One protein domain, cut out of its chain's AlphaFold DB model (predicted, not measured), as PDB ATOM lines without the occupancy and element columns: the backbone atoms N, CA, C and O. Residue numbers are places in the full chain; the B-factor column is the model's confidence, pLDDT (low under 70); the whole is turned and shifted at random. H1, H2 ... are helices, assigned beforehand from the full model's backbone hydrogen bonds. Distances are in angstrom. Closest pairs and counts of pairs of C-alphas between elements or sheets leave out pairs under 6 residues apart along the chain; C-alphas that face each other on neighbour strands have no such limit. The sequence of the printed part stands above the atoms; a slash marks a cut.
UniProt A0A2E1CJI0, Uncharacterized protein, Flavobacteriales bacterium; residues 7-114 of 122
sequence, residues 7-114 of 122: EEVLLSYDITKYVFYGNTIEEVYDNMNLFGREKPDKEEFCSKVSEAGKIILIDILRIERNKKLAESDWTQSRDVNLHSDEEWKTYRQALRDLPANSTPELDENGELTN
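Overview. This is residues 7 to 114 of the 122 residues of an uncharacterized protein of Flavobacteriales bacterium (UniProt A0A2E1CJI0). One long helix, H3, makes a rod with H5 folded back beside its later part and H1 and H2 packed across its first; residues 77 to 83 stick out. The printed part, of the class all helix, has 108 residues, five named helices in order H1 to H5 and no named strand. It is extended, radius of gyration of the C-alphas 20.1 A, spanning 65 by 23 by 22 A.

Along the chain. H1 is residues 7 to 12, from C-alpha 7 (-10.851, -11.856, -21.046), H2 25 to 31, H3 42 to 71, 43.3 A long, H4 73 to 76, and H5 85 to 101, ending at C-alpha 101 (13.617, -1.128, -26.771).

Arrangement. H3, the hub, touches H1, H2 and H5. H3 and H5 run opposite ways at a shallow tilt of 6 degrees, closest C-alphas Arg 65 and Leu 95, 6.1 A. Every O i to N i+4 pair is within hydrogen-bond range in H1, H2 and H3, 11 of 13 in H5.

Size, cuts and confidence. The printed part has no cut, link H1 to H2 is long, and no printed residue is under pLDDT 70.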
ATOM      1  N   GLU A   7      -9.533 -12.493 -20.983       91.31
ATOM      2  CA  GLU A   7     -10.851 -11.856 -21.046       91.31
ATOM      3  C   GLU A   7     -11.118 -11.194 -22.404       91.31
ATOM      4  O   GLU A   7     -12.208 -11.355 -22.952       91.31
ATOM      5  N   GLU A   8     -10.127 -10.508 -22.986       91.38
ATOM      6  CA  GLU A   8     -10.254  -9.884 -24.312       91.38
ATOM      7  C   GLU A   8     -10.537 -10.924 -25.398       91.38
ATOM      8  O   GLU A   8     -11.425 -10.743 -26.235       91.38
ATOM      9  N   VAL A   9      -9.825 -12.051 -25.347       93.56
ATOM     10  CA  VAL A   9     -10.030 -13.150 -26.289       93.56
ATOM     11  C   VAL A   9     -11.416 -13.765 -26.104       93.56
ATOM     12  O   VAL A   9     -12.114 -13.974 -27.093       93.56
ATOM     13  N   LEU A  10     -11.872 -13.994 -24.869       92.81
ATOM     14  CA  LEU A  10     -13.223 -14.508 -24.608       92.81
ATOM     15  C   LEU A  10     -14.314 -13.563 -25.128       92.81
ATOM     16  O   LEU A  10     -15.259 -14.018 -25.777       92.81
ATOM     17  N   LEU A  11     -14.155 -12.256 -24.925       92.00
ATOM     18  CA  LEU A  11     -15.068 -11.253 -25.472       92.00
ATOM     19  C   LEU A  11     -15.088 -11.269 -27.007       92.00
ATOM     20  O   LEU A  11     -16.162 -11.133 -27.586       92.00
ATOM     21  N   SER A  12     -13.949 -11.519 -27.667       92.38
ATOM     22  CA  SER A  12     -13.886 -11.654 -29.134       92.38
ATOM     23  C   SER A  12     -14.683 -12.846 -29.687       92.38
ATOM     24  O   SER A  12     -15.081 -12.836 -30.849       92.38
ATOM     25  N   TYR A  13     -14.953 -13.852 -28.850       91.19
ATOM     26  CA  TYR A  13     -15.798 -15.010 -29.160       91.19
ATOM     27  C   TYR A  13     -17.260 -14.839 -28.691       91.19
ATOM     28  O   TYR A  13     -18.022 -15.813 -28.645       91.19
ATOM     29  N   ASP A  14     -17.662 -13.628 -28.291       91.75
ATOM     30  CA  ASP A  14     -18.959 -13.328 -27.671       91.75
ATOM     31  C   ASP A  14     -19.229 -14.147 -26.390       91.75
ATOM     32  O   ASP A  14     -20.372 -14.513 -26.080       91.75
ATOM     33  N   ILE A  15     -18.175 -14.476 -25.638       91.69
ATOM     34  CA  ILE A  15     -18.262 -15.209 -24.374       91.69
ATOM     35  C   ILE A  15     -18.223 -14.207 -23.216       91.69
ATOM     36  O   ILE A  15     -17.192 -13.629 -22.897       91.69
ATOM     37  N   THR A  16     -19.360 -14.037 -22.540       90.69
ATOM     38  CA  THR A  16     -19.519 -13.081 -21.424       90.69
ATOM     39  C   THR A  16     -19.790 -13.742 -20.075       90.69
ATOM     40  O   THR A  16     -19.782 -13.078 -19.043       90.69
ATOM     41  N   LYS A  17     -20.042 -15.055 -20.065       94.00
ATOM     42  CA  LYS A  17     -20.254 -15.851 -18.852       94.00
ATOM     43  C   LYS A  17     -19.190 -16.931 -18.769       94.00
ATOM     44  O   LYS A  17     -19.319 -17.981 -19.398       94.00
ATOM     45  N   TYR A  18     -18.165 -16.664 -17.975       92.75
ATOM     46  CA  TYR A  18     -17.032 -17.556 -17.792       92.75
ATOM     47  C   TYR A  18     -16.519 -17.501 -16.355       92.75
ATOM     48  O   TYR A  18     -16.752 -16.537 -15.630       92.75
ATOM     49  N   VAL A  19     -15.816 -18.555 -15.957       91.94
ATOM     50  CA  VAL A  19     -14.941 -18.583 -14.781       91.94
ATOM     51  C   VAL A  19     -13.661 -19.291 -15.206       91.94
ATOM     52  O   VAL A  19     -13.735 -20.319 -15.879       91.94
ATOM     53  N   PHE A  20     -12.501 -18.763 -14.826       91.12
ATOM     54  CA  PHE A  20     -11.214 -19.409 -15.062       91.12
ATOM     55  C   PHE A  20     -10.266 -19.197 -13.880       91.12
ATOM     56  O   PHE A  20     -10.409 -18.239 -13.124       91.12
ATOM     57  N   TYR A  21      -9.301 -20.104 -13.737       88.00
ATOM     58  CA  TYR A  21      -8.246 -20.059 -12.726       88.00
ATOM     59  C   TYR A  21      -6.958 -20.626 -13.320       88.00
ATOM     60  O   TYR A  21      -7.016 -21.485 -14.197       88.00
ATOM     61  N   GLY A  22      -5.808 -20.185 -12.822       87.50
ATOM     62  CA  GLY A  22      -4.501 -20.661 -13.269       87.50
ATOM     63  C   GLY A  22      -3.505 -19.519 -13.393       87.50
ATOM     64  O   GLY A  22      -3.894 -18.355 -13.462       87.50
ATOM     65  N   ASN A  23      -2.221 -19.867 -13.423       84.25
ATOM     66  CA  ASN A  23      -1.127 -18.908 -13.585       84.25
ATOM     67  C   ASN A  23      -0.542 -18.939 -15.002       84.25
ATOM     68  O   ASN A  23       0.173 -18.022 -15.409       84.25
ATOM     69  N   THR A  24      -0.844 -19.993 -15.763       87.56
ATOM     70  CA  THR A  24      -0.450 -20.146 -17.164       87.56
ATOM     71  C   THR A  24      -1.673 -20.218 -18.072       87.56
ATOM     72  O   THR A  24      -2.759 -20.606 -17.646       87.56
ATOM     73  N   ILE A  25      -1.502 -19.864 -19.350       88.06
ATOM     74  CA  ILE A  25      -2.584 -19.931 -20.349       88.06
ATOM     75  C   ILE A  25      -3.140 -21.361 -20.472       88.06
ATOM     76  O   ILE A  25      -4.347 -21.548 -20.604       88.06
ATOM     77  N   GLU A  26      -2.273 -22.372 -20.386       90.56
ATOM     78  CA  GLU A  26      -2.662 -23.782 -20.471       90.56
ATOM     79  C   GLU A  26      -3.515 -24.211 -19.272       90.56
ATOM     80  O   GLU A  26      -4.593 -24.773 -19.462       90.56
ATOM     81  N   GLU A  27      -3.081 -23.875 -18.052       91.62
ATOM     82  CA  GLU A  27      -3.861 -24.115 -16.832       91.62
ATOM     83  C   GLU A  27      -5.206 -23.390 -16.876       91.62
ATOM     84  O   GLU A  27      -6.225 -23.959 -16.485       91.62
ATOM     85  N   VAL A  28      -5.215 -22.147 -17.370       91.88
ATOM     86  CA  VAL A  28      -6.440 -21.371 -17.559       91.88
ATOM     87  C   VAL A  28      -7.380 -22.087 -18.509       91.88
ATOM     88  O   VAL A  28      -8.534 -22.296 -18.151       91.88
ATOM     89  N   TYR A  29      -6.912 -22.503 -19.684       92.81
ATOM     90  CA  TYR A  29      -7.747 -23.206 -20.655       92.81
ATOM     91  C   TYR A  29      -8.341 -24.497 -20.067       92.81
ATOM     92  O   TYR A  29      -9.535 -24.781 -20.236       92.81
ATOM     93  N   ASP A  30      -7.533 -25.262 -19.332       92.88
ATOM     94  CA  ASP A  30      -7.957 -26.525 -18.733       92.88
ATOM     95  C   ASP A  30      -9.010 -26.293 -17.627       92.88
ATOM     96  O   ASP A  30     -10.063 -26.939 -17.641       92.88
ATOM     97  N   ASN A  31      -8.809 -25.295 -16.756       92.00
ATOM     98  CA  ASN A  31      -9.717 -24.946 -15.652       92.00
ATOM     99  C   ASN A  31     -10.862 -23.989 -16.035       92.00
ATOM    100  O   ASN A  31     -11.721 -23.681 -15.206       92.00
ATOM    101  N   MET A  32     -10.894 -23.505 -17.275       93.25
ATOM    102  CA  MET A  32     -11.927 -22.594 -17.756       93.25
ATOM    103  C   MET A  32     -13.279 -23.303 -17.864       93.25
ATOM    104  O   MET A  32     -13.387 -24.392 -18.431       93.25
ATOM    105  N   ASN A  33     -14.329 -22.644 -17.384       93.06
ATOM    106  CA  ASN A  33     -15.714 -23.058 -17.548       93.06
ATOM    107  C   ASN A  33     -16.492 -21.998 -18.335       93.06
ATOM    108  O   ASN A  33     -16.587 -20.845 -17.907       93.06
ATOM    109  N   LEU A  34     -17.064 -22.406 -19.468       91.94
ATOM    110  CA  LEU A  34     -17.869 -21.567 -20.352       91.94
ATOM    111  C   LEU A  34     -19.333 -21.981 -20.232       91.94
ATOM    112  O   LEU A  34     -19.761 -22.995 -20.782       91.94
ATOM    113  N   PHE A  35     -20.119 -21.216 -19.481       90.88
ATOM    114  CA  PHE A  35     -21.484 -21.620 -19.151       90.88
ATOM    115  C   PHE A  35     -22.365 -21.696 -20.408       90.88
ATOM    116  O   PHE A  35     -22.749 -20.672 -20.972       90.88
ATOM    117  N   GLY A  36     -22.716 -22.920 -20.817       88.12
ATOM    118  CA  GLY A  36     -23.592 -23.177 -21.963       88.12
ATOM    119  C   GLY A  36     -22.917 -23.044 -23.332       88.12
ATOM    120  O   GLY A  36     -23.623 -22.879 -24.324       88.12
ATOM    121  N   ARG A  37     -21.579 -23.098 -23.398       88.38
ATOM    122  CA  ARG A  37     -20.823 -23.119 -24.656       88.38
ATOM    123  C   ARG A  37     -19.724 -24.173 -24.633       88.38
ATOM    124  O   ARG A  37     -19.216 -24.535 -23.575       88.38
ATOM    125  N   GLU A  38     -19.357 -24.642 -25.817       91.94
ATOM    126  CA  GLU A  38     -18.187 -25.497 -25.994       91.94
ATOM    127  C   GLU A  38     -16.903 -24.664 -25.934       91.94
ATOM    128  O   GLU A  38     -16.901 -23.472 -26.260       91.94
ATOM    129  N   LYS A  39     -15.811 -25.287 -25.477       90.69
ATOM    130  CA  LYS A  39     -14.497 -24.641 -25.460       90.69
ATOM    131  C   LYS A  39     -14.012 -24.429 -26.904       90.69
ATOM    132  O   LYS A  39     -14.179 -25.343 -27.712       90.69
ATOM    133  N   PRO A  40     -13.425 -23.261 -27.227       92.12
ATOM    134  CA  PRO A  40     -12.729 -23.054 -28.496       92.12
ATOM    135  C   PRO A  40     -11.583 -24.048 -28.681       92.12
ATOM    136  O   PRO A  40     -11.193 -24.724 -27.734       92.12
ATOM    137  N   ASP A  41     -10.997 -24.093 -29.876       94.62
ATOM    138  CA  ASP A  41      -9.770 -24.855 -30.089       94.62
ATOM    139  C   ASP A  41      -8.642 -24.379 -29.151       94.62
ATOM    140  O   ASP A  41      -8.418 -23.175 -28.989       94.62
ATOM    141  N   LYS A  42      -7.940 -25.330 -28.518       92.69
ATOM    142  CA  LYS A  42      -6.914 -25.033 -27.505       92.69
ATOM    143  C   LYS A  42      -5.740 -24.272 -28.108       92.69
ATOM    144  O   LYS A  42      -5.250 -23.329 -27.492       92.69
ATOM    145  N   GLU A  43      -5.275 -24.689 -29.282       93.00
ATOM    146  CA  GLU A  43      -4.087 -24.118 -29.911       93.00
ATOM    147  C   GLU A  43      -4.368 -22.693 -30.397       93.00
ATOM    148  O   GLU A  43      -3.623 -21.765 -30.064       93.00
ATOM    149  N   GLU A  44      -5.498 -22.493 -31.080       93.31
ATOM    150  CA  GLU A  44      -5.943 -21.173 -31.528       93.31
ATOM    151  C   GLU A  44      -6.141 -20.209 -30.348       93.31
ATOM    152  O   GLU A  44      -5.659 -19.071 -30.378       93.31
ATOM    153  N   PHE A  45      -6.814 -20.667 -29.287       93.00
ATOM    154  CA  PHE A  45      -7.059 -19.863 -28.094       93.00
ATOM    155  C   PHE A  45      -5.750 -19.446 -27.422       93.00
ATOM    156  O   PHE A  45      -5.546 -18.261 -27.154       93.00
ATOM    157  N   CYS A  46      -4.835 -20.393 -27.190       91.56
ATOM    158  CA  CYS A  46      -3.552 -20.104 -26.558       91.56
ATOM    159  C   CYS A  46      -2.721 -19.094 -27.364       91.56
ATOM    160  O   CYS A  46      -2.121 -18.192 -26.774       91.56
ATOM    161  N   SER A  47      -2.721 -19.203 -28.700       92.88
ATOM    162  CA  SER A  47      -2.028 -18.248 -29.574       92.88
ATOM    163  C   SER A  47      -2.615 -16.844 -29.444       92.88
ATOM    164  O   SER A  47      -1.883 -15.887 -29.183       92.88
ATOM    165  N   LYS A  48      -3.945 -16.716 -29.538       93.31
ATOM    166  CA  LYS A  48      -4.639 -15.425 -29.420       93.31
ATOM    167  C   LYS A  48      -4.426 -14.767 -28.062       93.31
ATOM    168  O   LYS A  48      -4.203 -13.562 -28.005       93.31
ATOM    169  N   VAL A  49      -4.453 -15.540 -26.975       92.75
ATOM    170  CA  VAL A  49      -4.198 -15.003 -25.629       92.75
ATOM    171  C   VAL A  49      -2.753 -14.524 -25.508       92.75
ATOM    172  O   VAL A  49      -2.518 -13.456 -24.951       92.75
ATOM    173  N   SER A  50      -1.781 -15.250 -26.069       90.38
ATOM    174  CA  SER A  50      -0.381 -14.805 -26.081       90.38
ATOM    175  C   SER A  50      -0.198 -13.485 -26.842       90.38
ATOM    176  O   SER A  50       0.531 -12.598 -26.394       90.38
ATOM    177  N   GLU A  51      -0.870 -13.330 -27.984       91.06
ATOM    178  CA  GLU A  51      -0.851 -12.100 -28.781       91.06
ATOM    179  C   GLU A  51      -1.517 -10.928 -28.053       91.06
ATOM    180  O   GLU A  51      -0.904  -9.865 -27.928       91.06
ATOM    181  N   ALA A  52      -2.722 -11.131 -27.514       91.88
ATOM    182  CA  ALA A  52      -3.438 -10.128 -26.728       91.88
ATOM    183  C   ALA A  52      -2.630  -9.702 -25.494       91.88
ATOM    184  O   ALA A  52      -2.446  -8.513 -25.243       91.88
ATOM    185  N   GLY A  53      -2.037 -10.665 -24.783       90.19
ATOM    186  CA  GLY A  53      -1.171 -10.405 -23.639       90.19
ATOM    187  C   GLY A  53      -0.008  -9.473 -23.982       90.19
ATOM    188  O   GLY A  53       0.240  -8.517 -23.254       90.19
ATOM    189  N   LYS A  54       0.668  -9.673 -25.123       89.06
ATOM    190  CA  LYS A  54       1.751  -8.777 -25.583       89.06
ATOM    191  C   LYS A  54       1.261  -7.354 -25.845       89.06
ATOM    192  O   LYS A  54       1.965  -6.404 -25.508       89.06
ATOM    193  N   ILE A  55       0.079  -7.203 -26.440       89.81
ATOM    194  CA  ILE A  55      -0.513  -5.886 -26.717       89.81
ATOM    195  C   ILE A  55      -0.796  -5.160 -25.399       89.81
ATOM    196  O   ILE A  55      -0.326  -4.038 -25.207       89.81
ATOM    197  N   ILE A  56      -1.467  -5.831 -24.461       89.75
ATOM    198  CA  ILE A  56      -1.800  -5.256 -23.153       89.75
ATOM    199  C   ILE A  56      -0.530  -4.873 -22.386       89.75
ATOM    200  O   ILE A  56      -0.453  -3.783 -21.823       89.75
ATOM    201  N   LEU A  57       0.500  -5.723 -22.398       90.75
ATOM    202  CA  LEU A  57       1.788  -5.442 -21.750       90.75
ATOM    203  C   LEU A  57       2.437  -4.157 -22.280       90.75
ATOM    204  O   LEU A  57       2.932  -3.333 -21.504       90.75
ATOM    205  N   ILE A  58       2.403  -3.953 -23.598       90.62
ATOM    206  CA  ILE A  58       2.898  -2.726 -24.227       90.62
ATOM    207  C   ILE A  58       2.057  -1.515 -23.812       90.62
ATOM    208  O   ILE A  58       2.613  -0.442 -23.567       90.62
ATOM    209  N   ASP A  59       0.739  -1.656 -23.698       91.25
ATOM    210  CA  ASP A  59      -0.125  -0.557 -23.278       91.25
ATOM    211  C   ASP A  59       0.071  -0.179 -21.801       91.25
ATOM    212  O   ASP A  59       0.156   1.012 -21.492       91.25
ATOM    213  N   ILE A  60       0.286  -1.147 -20.905       91.00
ATOM    214  CA  ILE A  60       0.672  -0.878 -19.508       91.00
ATOM    215  C   ILE A  60       2.001  -0.107 -19.460       91.00
ATOM    216  O   ILE A  60       2.101   0.915 -18.775       91.00
ATOM    217  N   LEU A  61       3.006  -0.521 -20.244       92.62
ATOM    218  CA  LEU A  61       4.284   0.201 -20.349       92.62
ATOM    219  C   LEU A  61       4.068   1.647 -20.805       92.62
ATOM    220  O   LEU A  61       4.654   2.584 -20.255       92.62
ATOM    221  N   ARG A  62       3.202   1.850 -21.801       93.88
ATOM    222  CA  ARG A  62       2.867   3.180 -22.323       93.88
ATOM    223  C   ARG A  62       2.184   4.058 -21.279       93.88
ATOM    224  O   ARG A  62       2.482   5.253 -21.254       93.88
ATOM    225  N   ILE A  63       1.313   3.494 -20.441       93.44
ATOM    226  CA  ILE A  63       0.647   4.198 -19.336       93.44
ATOM    227  C   ILE A  63       1.679   4.668 -18.307       93.44
ATOM    228  O   ILE A  63       1.726   5.860 -17.998       93.44
ATOM    229  N   GLU A  64       2.552   3.776 -17.837       93.38
ATOM    230  CA  GLU A  64       3.565   4.121 -16.829       93.38
ATOM    231  C   GLU A  64       4.568   5.153 -17.370       93.38
ATOM    232  O   GLU A  64       4.901   6.134 -16.702       93.38
ATOM    233  N   ARG A  65       4.977   5.024 -18.637       95.31
ATOM    234  CA  ARG A  65       5.777   6.051 -19.317       95.31
ATOM    235  C   ARG A  65       5.056   7.401 -19.349       95.31
ATOM    236  O   ARG A  65       5.679   8.425 -19.075       95.31
ATOM    237  N   ASN A  66       3.773   7.427 -19.714       95.88
ATOM    238  CA  ASN A  66       3.006   8.674 -19.785       95.88
ATOM    239  C   ASN A  66       2.911   9.345 -18.410       95.88
ATOM    240  O   ASN A  66       3.034  10.565 -18.327       95.88
ATOM    241  N   LYS A  67       2.771   8.558 -17.339       95.44
ATOM    242  CA  LYS A  67       2.819   9.048 -15.960       95.44
ATOM    243  C   LYS A  67       4.162   9.715 -15.639       95.44
ATOM    244  O   LYS A  67       4.166  10.872 -15.231       95.44
ATOM    245  N   LYS A  68       5.299   9.066 -15.923       94.94
ATOM    246  CA  LYS A  68       6.639   9.656 -15.692       94.94
ATOM    247  C   LYS A  68       6.905  10.908 -16.539       94.94
ATOM    248  O   LYS A  68       7.559  11.856 -16.096       94.94
ATOM    249  N   LEU A  69       6.379  10.949 -17.765       95.69
ATOM    250  CA  LEU A  69       6.410  12.156 -18.595       95.69
ATOM    251  C   LEU A  69       5.548  13.276 -17.995       95.69
ATOM    252  O   LEU A  69       5.972  14.424 -18.006       95.69
ATOM    253  N   ALA A  70       4.377  12.977 -17.438       95.81
ATOM    254  CA  ALA A  70       3.563  13.986 -16.763       95.81
ATOM    255  C   ALA A  70       4.252  14.523 -15.493       95.81
ATOM    256  O   ALA A  70       4.293  15.729 -15.272       95.81
ATOM    257  N   GLU A  71       4.869  13.646 -14.699       94.81
ATOM    258  CA  GLU A  71       5.603  14.011 -13.475       94.81
ATOM    259  C   GLU A  71       6.802  14.932 -13.747       94.81
ATOM    260  O   GLU A  71       7.120  15.800 -12.938       94.81
ATOM    261  N   SER A  72       7.453  14.776 -14.901       93.38
ATOM    262  CA  SER A  72       8.588  15.608 -15.319       93.38
ATOM    263  C   SER A  72       8.192  16.787 -16.212       93.38
ATOM    264  O   SER A  72       9.066  17.463 -16.750       93.38
ATOM    265  N   ASP A  73       6.897  17.043 -16.428       92.06
ATOM    266  CA  ASP A  73       6.439  18.025 -17.421       92.06
ATOM    267  C   ASP A  73       6.786  19.471 -17.054       92.06
ATOM    268  O   ASP A  73       7.160  20.265 -17.917       92.06
ATOM    269  N   TRP A  74       6.786  19.782 -15.757       91.38
ATOM    270  CA  TRP A  74       7.151  21.099 -15.227       91.38
ATOM    271  C   TRP A  74       8.555  21.562 -15.654       91.38
ATOM    272  O   TRP A  74       8.803  22.761 -15.744       91.38
ATOM    273  N   THR A  75       9.450  20.624 -15.976       89.38
ATOM    274  CA  THR A  75      10.831  20.890 -16.417       89.38
ATOM    275  C   THR A  75      10.906  21.462 -17.830       89.38
ATOM    276  O   THR A  75      11.917  22.034 -18.208       89.38
ATOM    277  N   GLN A  76       9.845  21.299 -18.627       87.88
ATOM    278  CA  GLN A  76       9.800  21.718 -20.030       87.88
ATOM    279  C   GLN A  76       9.208  23.120 -20.214       87.88
ATOM    280  O   GLN A  76       9.124  23.622 -21.337       87.88
ATOM    281  N   SER A  77       8.769  23.755 -19.127       87.88
ATOM    282  CA  SER A  77       8.244  25.113 -19.180       87.88
ATOM    283  C   SER A  77       9.376  26.117 -19.394       87.88
ATOM    284  O   SER A  77      10.349  26.141 -18.646       87.88
ATOM    285  N   ARG A  78       9.221  26.994 -20.395       81.44
ATOM    286  CA  ARG A  78      10.219  28.021 -20.762       81.44
ATOM    287  C   ARG A  78      10.507  29.027 -19.648       81.44
ATOM    288  O   ARG A  78      11.542  29.686 -19.694       81.44
ATOM    289  N   ASP A  79       9.590  29.162 -18.697       85.44
ATOM    290  CA  ASP A  79       9.728  30.076 -17.562       85.44
ATOM    291  C   ASP A  79      10.624  29.500 -16.454       85.44
ATOM    292  O   ASP A  79      11.071  30.232 -15.570       85.44
ATOM    293  N   VAL A  80      10.913  28.195 -16.492       81.94
ATOM    294  CA  VAL A  80      11.781  27.532 -15.520       81.94
ATOM    295  C   VAL A  80      13.211  27.546 -16.052       81.94
ATOM    296  O   VAL A  80      13.518  26.945 -17.076       81.94
ATOM    297  N   ASN A  81      14.109  28.227 -15.342       81.00
ATOM    298  CA  ASN A  81      15.532  28.216 -15.664       81.00
ATOM    299  C   ASN A  81      16.227  27.098 -14.871       81.00
ATOM    300  O   ASN A  81      16.632  27.302 -13.726       81.00
ATOM    301  N   LEU A  82      16.295  25.902 -15.461       81.25
ATOM    302  CA  LEU A  82      16.962  24.741 -14.873       81.25
ATOM    303  C   LEU A  82      18.423  24.675 -15.307       81.25
ATOM    304  O   LEU A  82      18.736  24.727 -16.494       81.25
ATOM    305  N   HIS A  83      19.320  24.449 -14.348       82.00
ATOM    306  CA  HIS A  83      20.712  24.112 -14.654       82.00
ATOM    307  C   HIS A  83      20.852  22.724 -15.310       82.00
ATOM    308  O   HIS A  83      21.820  22.499 -16.032       82.00
ATOM    309  N   SER A  84      19.882  21.826 -15.101       84.88
ATOM    310  CA  SER A  84      19.852  20.436 -15.583       84.88
ATOM    311  C   SER A  84      18.916  20.203 -16.788       84.88
ATOM    312  O   SER A  84      18.473  19.081 -17.021       84.88
ATOM    313  N   ASP A  85      18.606  21.232 -17.591       86.19
ATOM    314  CA  ASP A  85      17.663  21.132 -18.730       86.19
ATOM    315  C   ASP A  85      18.024  20.013 -19.737       86.19
ATOM    316  O   ASP A  85      17.176  19.217 -20.142       86.19
ATOM    317  N   GLU A  86      19.305  19.875 -20.088       89.06
ATOM    318  CA  GLU A  86      19.776  18.819 -21.000       89.06
ATOM    319  C   GLU A  86      19.639  17.402 -20.411       89.06
ATOM    320  O   GLU A  86      19.357  16.437 -21.133       89.06
ATOM    321  N   GLU A  87      19.770  17.259 -19.091       92.31
ATOM    322  CA  GLU A  87      19.576  15.979 -18.404       92.31
ATOM    323  C   GLU A  87      18.095  15.585 -18.414       92.31
ATOM    324  O   GLU A  87      17.758  14.440 -18.722       92.31
ATOM    325  N   TRP A  88      17.194  16.546 -18.180       93.00
ATOM    326  CA  TRP A  88      15.747  16.331 -18.263       93.00
ATOM    327  C   TRP A  88      15.283  15.980 -19.679       93.00
ATOM    328  O   TRP A  88      14.443  15.088 -19.846       93.00
ATOM    329  N   LYS A  89      15.851  16.615 -20.713       91.44
ATOM    330  CA  LYS A  89      15.602  16.234 -22.116       91.44
ATOM    331  C   LYS A  89      16.030  14.795 -22.384       91.44
ATOM    332  O   LYS A  89      15.241  14.029 -22.937       91.44
ATOM    333  N   THR A  90      17.230  14.419 -21.945       94.00
ATOM    334  CA  THR A  90      17.763  13.056 -22.100       94.00
ATOM    335  C   THR A  90      16.890  12.029 -21.379       94.00
ATOM    336  O   THR A  90      16.498  11.026 -21.973       94.00
ATOM    337  N   TYR A  91      16.496  12.316 -20.137       95.12
ATOM    338  CA  TYR A  91      15.587  11.485 -19.347       95.12
ATOM    339  C   TYR A  91      14.245  11.261 -20.061       95.12
ATOM    340  O   TYR A  91      13.810  10.123 -20.252       95.12
ATOM    341  N   ARG A  92      13.597  12.342 -20.519       94.75
ATOM    342  CA  ARG A  92      12.306  12.263 -21.225       94.75
ATOM    343  C   ARG A  92      12.435  11.570 -22.580       94.75
ATOM    344  O   ARG A  92      11.481  10.924 -23.009       94.75
ATOM    345  N   GLN A  93      13.575  11.697 -23.259       94.25
ATOM    346  CA  GLN A  93      13.837  10.969 -24.498       94.25
ATOM    347  C   GLN A  93      13.973   9.468 -24.233       94.25
ATOM    348  O   GLN A  93      13.241   8.688 -24.837       94.25
ATOM    349  N   ALA A  94      14.783   9.078 -23.245       93.75
ATOM    350  CA  ALA A  94      14.932   7.683 -22.841       93.75
ATOM    351  C   ALA A  94      13.579   7.041 -22.490       93.75
ATOM    352  O   ALA A  94      13.293   5.938 -22.945       93.75
ATOM    353  N   LEU A  95      12.695   7.755 -21.774       94.75
ATOM    354  CA  LEU A  95      11.326   7.295 -21.504       94.75
ATOM    355  C   LEU A  95      10.521   7.009 -22.783       94.75
ATOM    356  O   LEU A  95       9.772   6.033 -22.840       94.75
ATOM    357  N   ARG A  96      10.633   7.863 -23.806       93.69
ATOM    358  CA  ARG A  96       9.907   7.689 -25.076       93.69
ATOM    359  C   ARG A  96      10.439   6.533 -25.908       93.69
ATOM    360  O   ARG A  96       9.647   5.942 -26.638       93.69
ATOM    361  N   ASP A  97      11.713   6.194 -25.747       93.19
ATOM    362  CA  ASP A  97      12.379   5.122 -26.485       93.19
ATOM    363  C   ASP A  97      12.110   3.725 -25.882       93.19
ATOM    364  O   ASP A  97      12.253   2.717 -26.576       93.19
ATOM    365  N   LEU A  98      11.647   3.638 -24.626       89.44
ATOM    366  CA  LEU A  98      11.357   2.365 -23.941       89.44
ATOM    367  C   LEU A  98      10.422   1.405 -24.702       89.44
ATOM    368  O   LEU A  98      10.773   0.236 -24.820       89.44
ATOM    369  N   PRO A  99       9.272   1.823 -25.269       87.00
ATOM    370  CA  PRO A  99       8.370   0.893 -25.954       87.00
ATOM    371  C   PRO A  99       8.986   0.214 -27.182       87.00
ATOM    372  O   PRO A  99       8.494  -0.828 -27.596       87.00
ATOM    373  N   ALA A 100      10.014   0.815 -27.793       85.56
ATOM    374  CA  ALA A 100      10.722   0.225 -28.929       85.56
ATOM    375  C   ALA A 100      11.874  -0.696 -28.486       85.56
ATOM    376  O   ALA A 100      12.269  -1.583 -29.238       85.56
ATOM    377  N   ASN A 101      12.394  -0.495 -27.272       84.81
ATOM    378  CA  ASN A 101      13.617  -1.128 -26.771       84.81
ATOM    379  C   ASN A 101      13.372  -2.090 -25.599       84.81
ATOM    380  O   ASN A 101      14.321  -2.520 -24.947       84.81
ATOM    381  N   SER A 102      12.118  -2.390 -25.268       83.94
ATOM    382  CA  SER A 102      11.759  -3.225 -24.121       83.94
ATOM    383  C   SER A 102      10.737  -4.282 -24.512       83.94
ATOM    384  O   SER A 102       9.832  -4.038 -25.307       83.94
ATOM    385  N   THR A 103      10.875  -5.455 -23.906       84.94
ATOM    386  CA  THR A 103       9.926  -6.567 -23.990       84.94
ATOM    387  C   THR A 103       9.274  -6.722 -22.616       84.94
ATOM    388  O   THR A 103       9.772  -7.510 -21.813       84.94
ATOM    389  N   PRO A 104       8.246  -5.910 -22.298       85.56
ATOM    390  CA  PRO A 104       7.634  -5.904 -20.975       85.56
ATOM    391  C   PRO A 104       7.047  -7.268 -20.628       85.56
ATOM    392  O   PRO A 104       6.391  -7.897 -21.457       85.56
ATOM    393  N   GLU A 105       7.240  -7.677 -19.383       85.38
ATOM    394  CA  GLU A 105       6.630  -8.863 -18.786       85.38
ATOM    395  C   GLU A 105       5.972  -8.471 -17.458       85.38
ATOM    396  O   GLU A 105       6.285  -7.420 -16.903       85.38
ATOM    397  N   LEU A 106       5.049  -9.285 -16.946       81.88
ATOM    398  CA  LEU A 106       4.450  -9.075 -15.624       81.88
ATOM    399  C   LEU A 106       4.945 -10.149 -14.665       81.88
ATOM    400  O   LEU A 106       4.957 -11.330 -15.024       81.88
ATOM    401  N   ASP A 107       5.313  -9.734 -13.458       80.94
ATOM    402  CA  ASP A 107       5.562 -10.656 -12.356       80.94
ATOM    403  C   ASP A 107       4.253 -11.159 -11.711       80.94
ATOM    404  O   ASP A 107       3.142 -10.872 -12.165       80.94
ATOM    405  N   GLU A 108       4.389 -11.933 -10.635       74.81
ATOM    406  CA  GLU A 108       3.273 -12.461  -9.843       74.81
ATOM    407  C   GLU A 108       2.429 -11.383  -9.140       74.81
ATOM    408  O   GLU A 108       1.270 -11.634  -8.812       74.81
ATOM    409  N   ASN A 109       2.980 -10.182  -8.944       76.00
ATOM    410  CA  ASN A 109       2.313  -9.049  -8.302       76.00
ATOM    411  C   ASN A 109       1.650  -8.105  -9.319       76.00
ATOM    412  O   ASN A 109       0.984  -7.146  -8.928       76.00
ATOM    413  N   GLY A 110       1.802  -8.378 -10.620       74.06
ATOM    414  CA  GLY A 110       1.304  -7.518 -11.689       74.06
ATOM    415  C   GLY A 110       2.186  -6.293 -11.943       74.06
ATOM    416  O   GLY A 110       1.709  -5.306 -12.503       74.06
ATOM    417  N   GLU A 111       3.460  -6.342 -11.555       81.75
ATOM    418  CA  GLU A 111       4.434  -5.293 -11.836       81.75
ATOM    419  C   GLU A 111       5.189  -5.563 -13.139       81.75
ATOM    420  O   GLU A 111       5.521  -6.702 -13.481       81.75
ATOM    421  N   LEU A 112       5.469  -4.486 -13.883       85.31
ATOM    422  CA  LEU A 112       6.252  -4.563 -15.111       85.31
ATOM    423  C   LEU A 112       7.703  -4.932 -14.798       85.31
ATOM    424  O   LEU A 112       8.456  -4.146 -14.222       85.31
ATOM    425  N   THR A 113       8.112  -6.095 -15.279       85.12
ATOM    426  CA  THR A 113       9.494  -6.564 -15.289       85.12
ATOM    427  C   THR A 113      10.099  -6.402 -16.681       85.12
ATOM    428  O   THR A 113       9.405  -6.115 -17.660       85.12
ATOM    429  N   ASN A 114      11.426  -6.542 -16.767       85.38
ATOM    430  CA  ASN A 114      12.182  -6.420 -18.019       85.38
ATOM    431  C   ASN A 114      12.105  -5.024 -18.684       85.38
ATOM    432  O   ASN A 114      12.328  -4.865 -19.884       85.38
TER     433      ASN A 114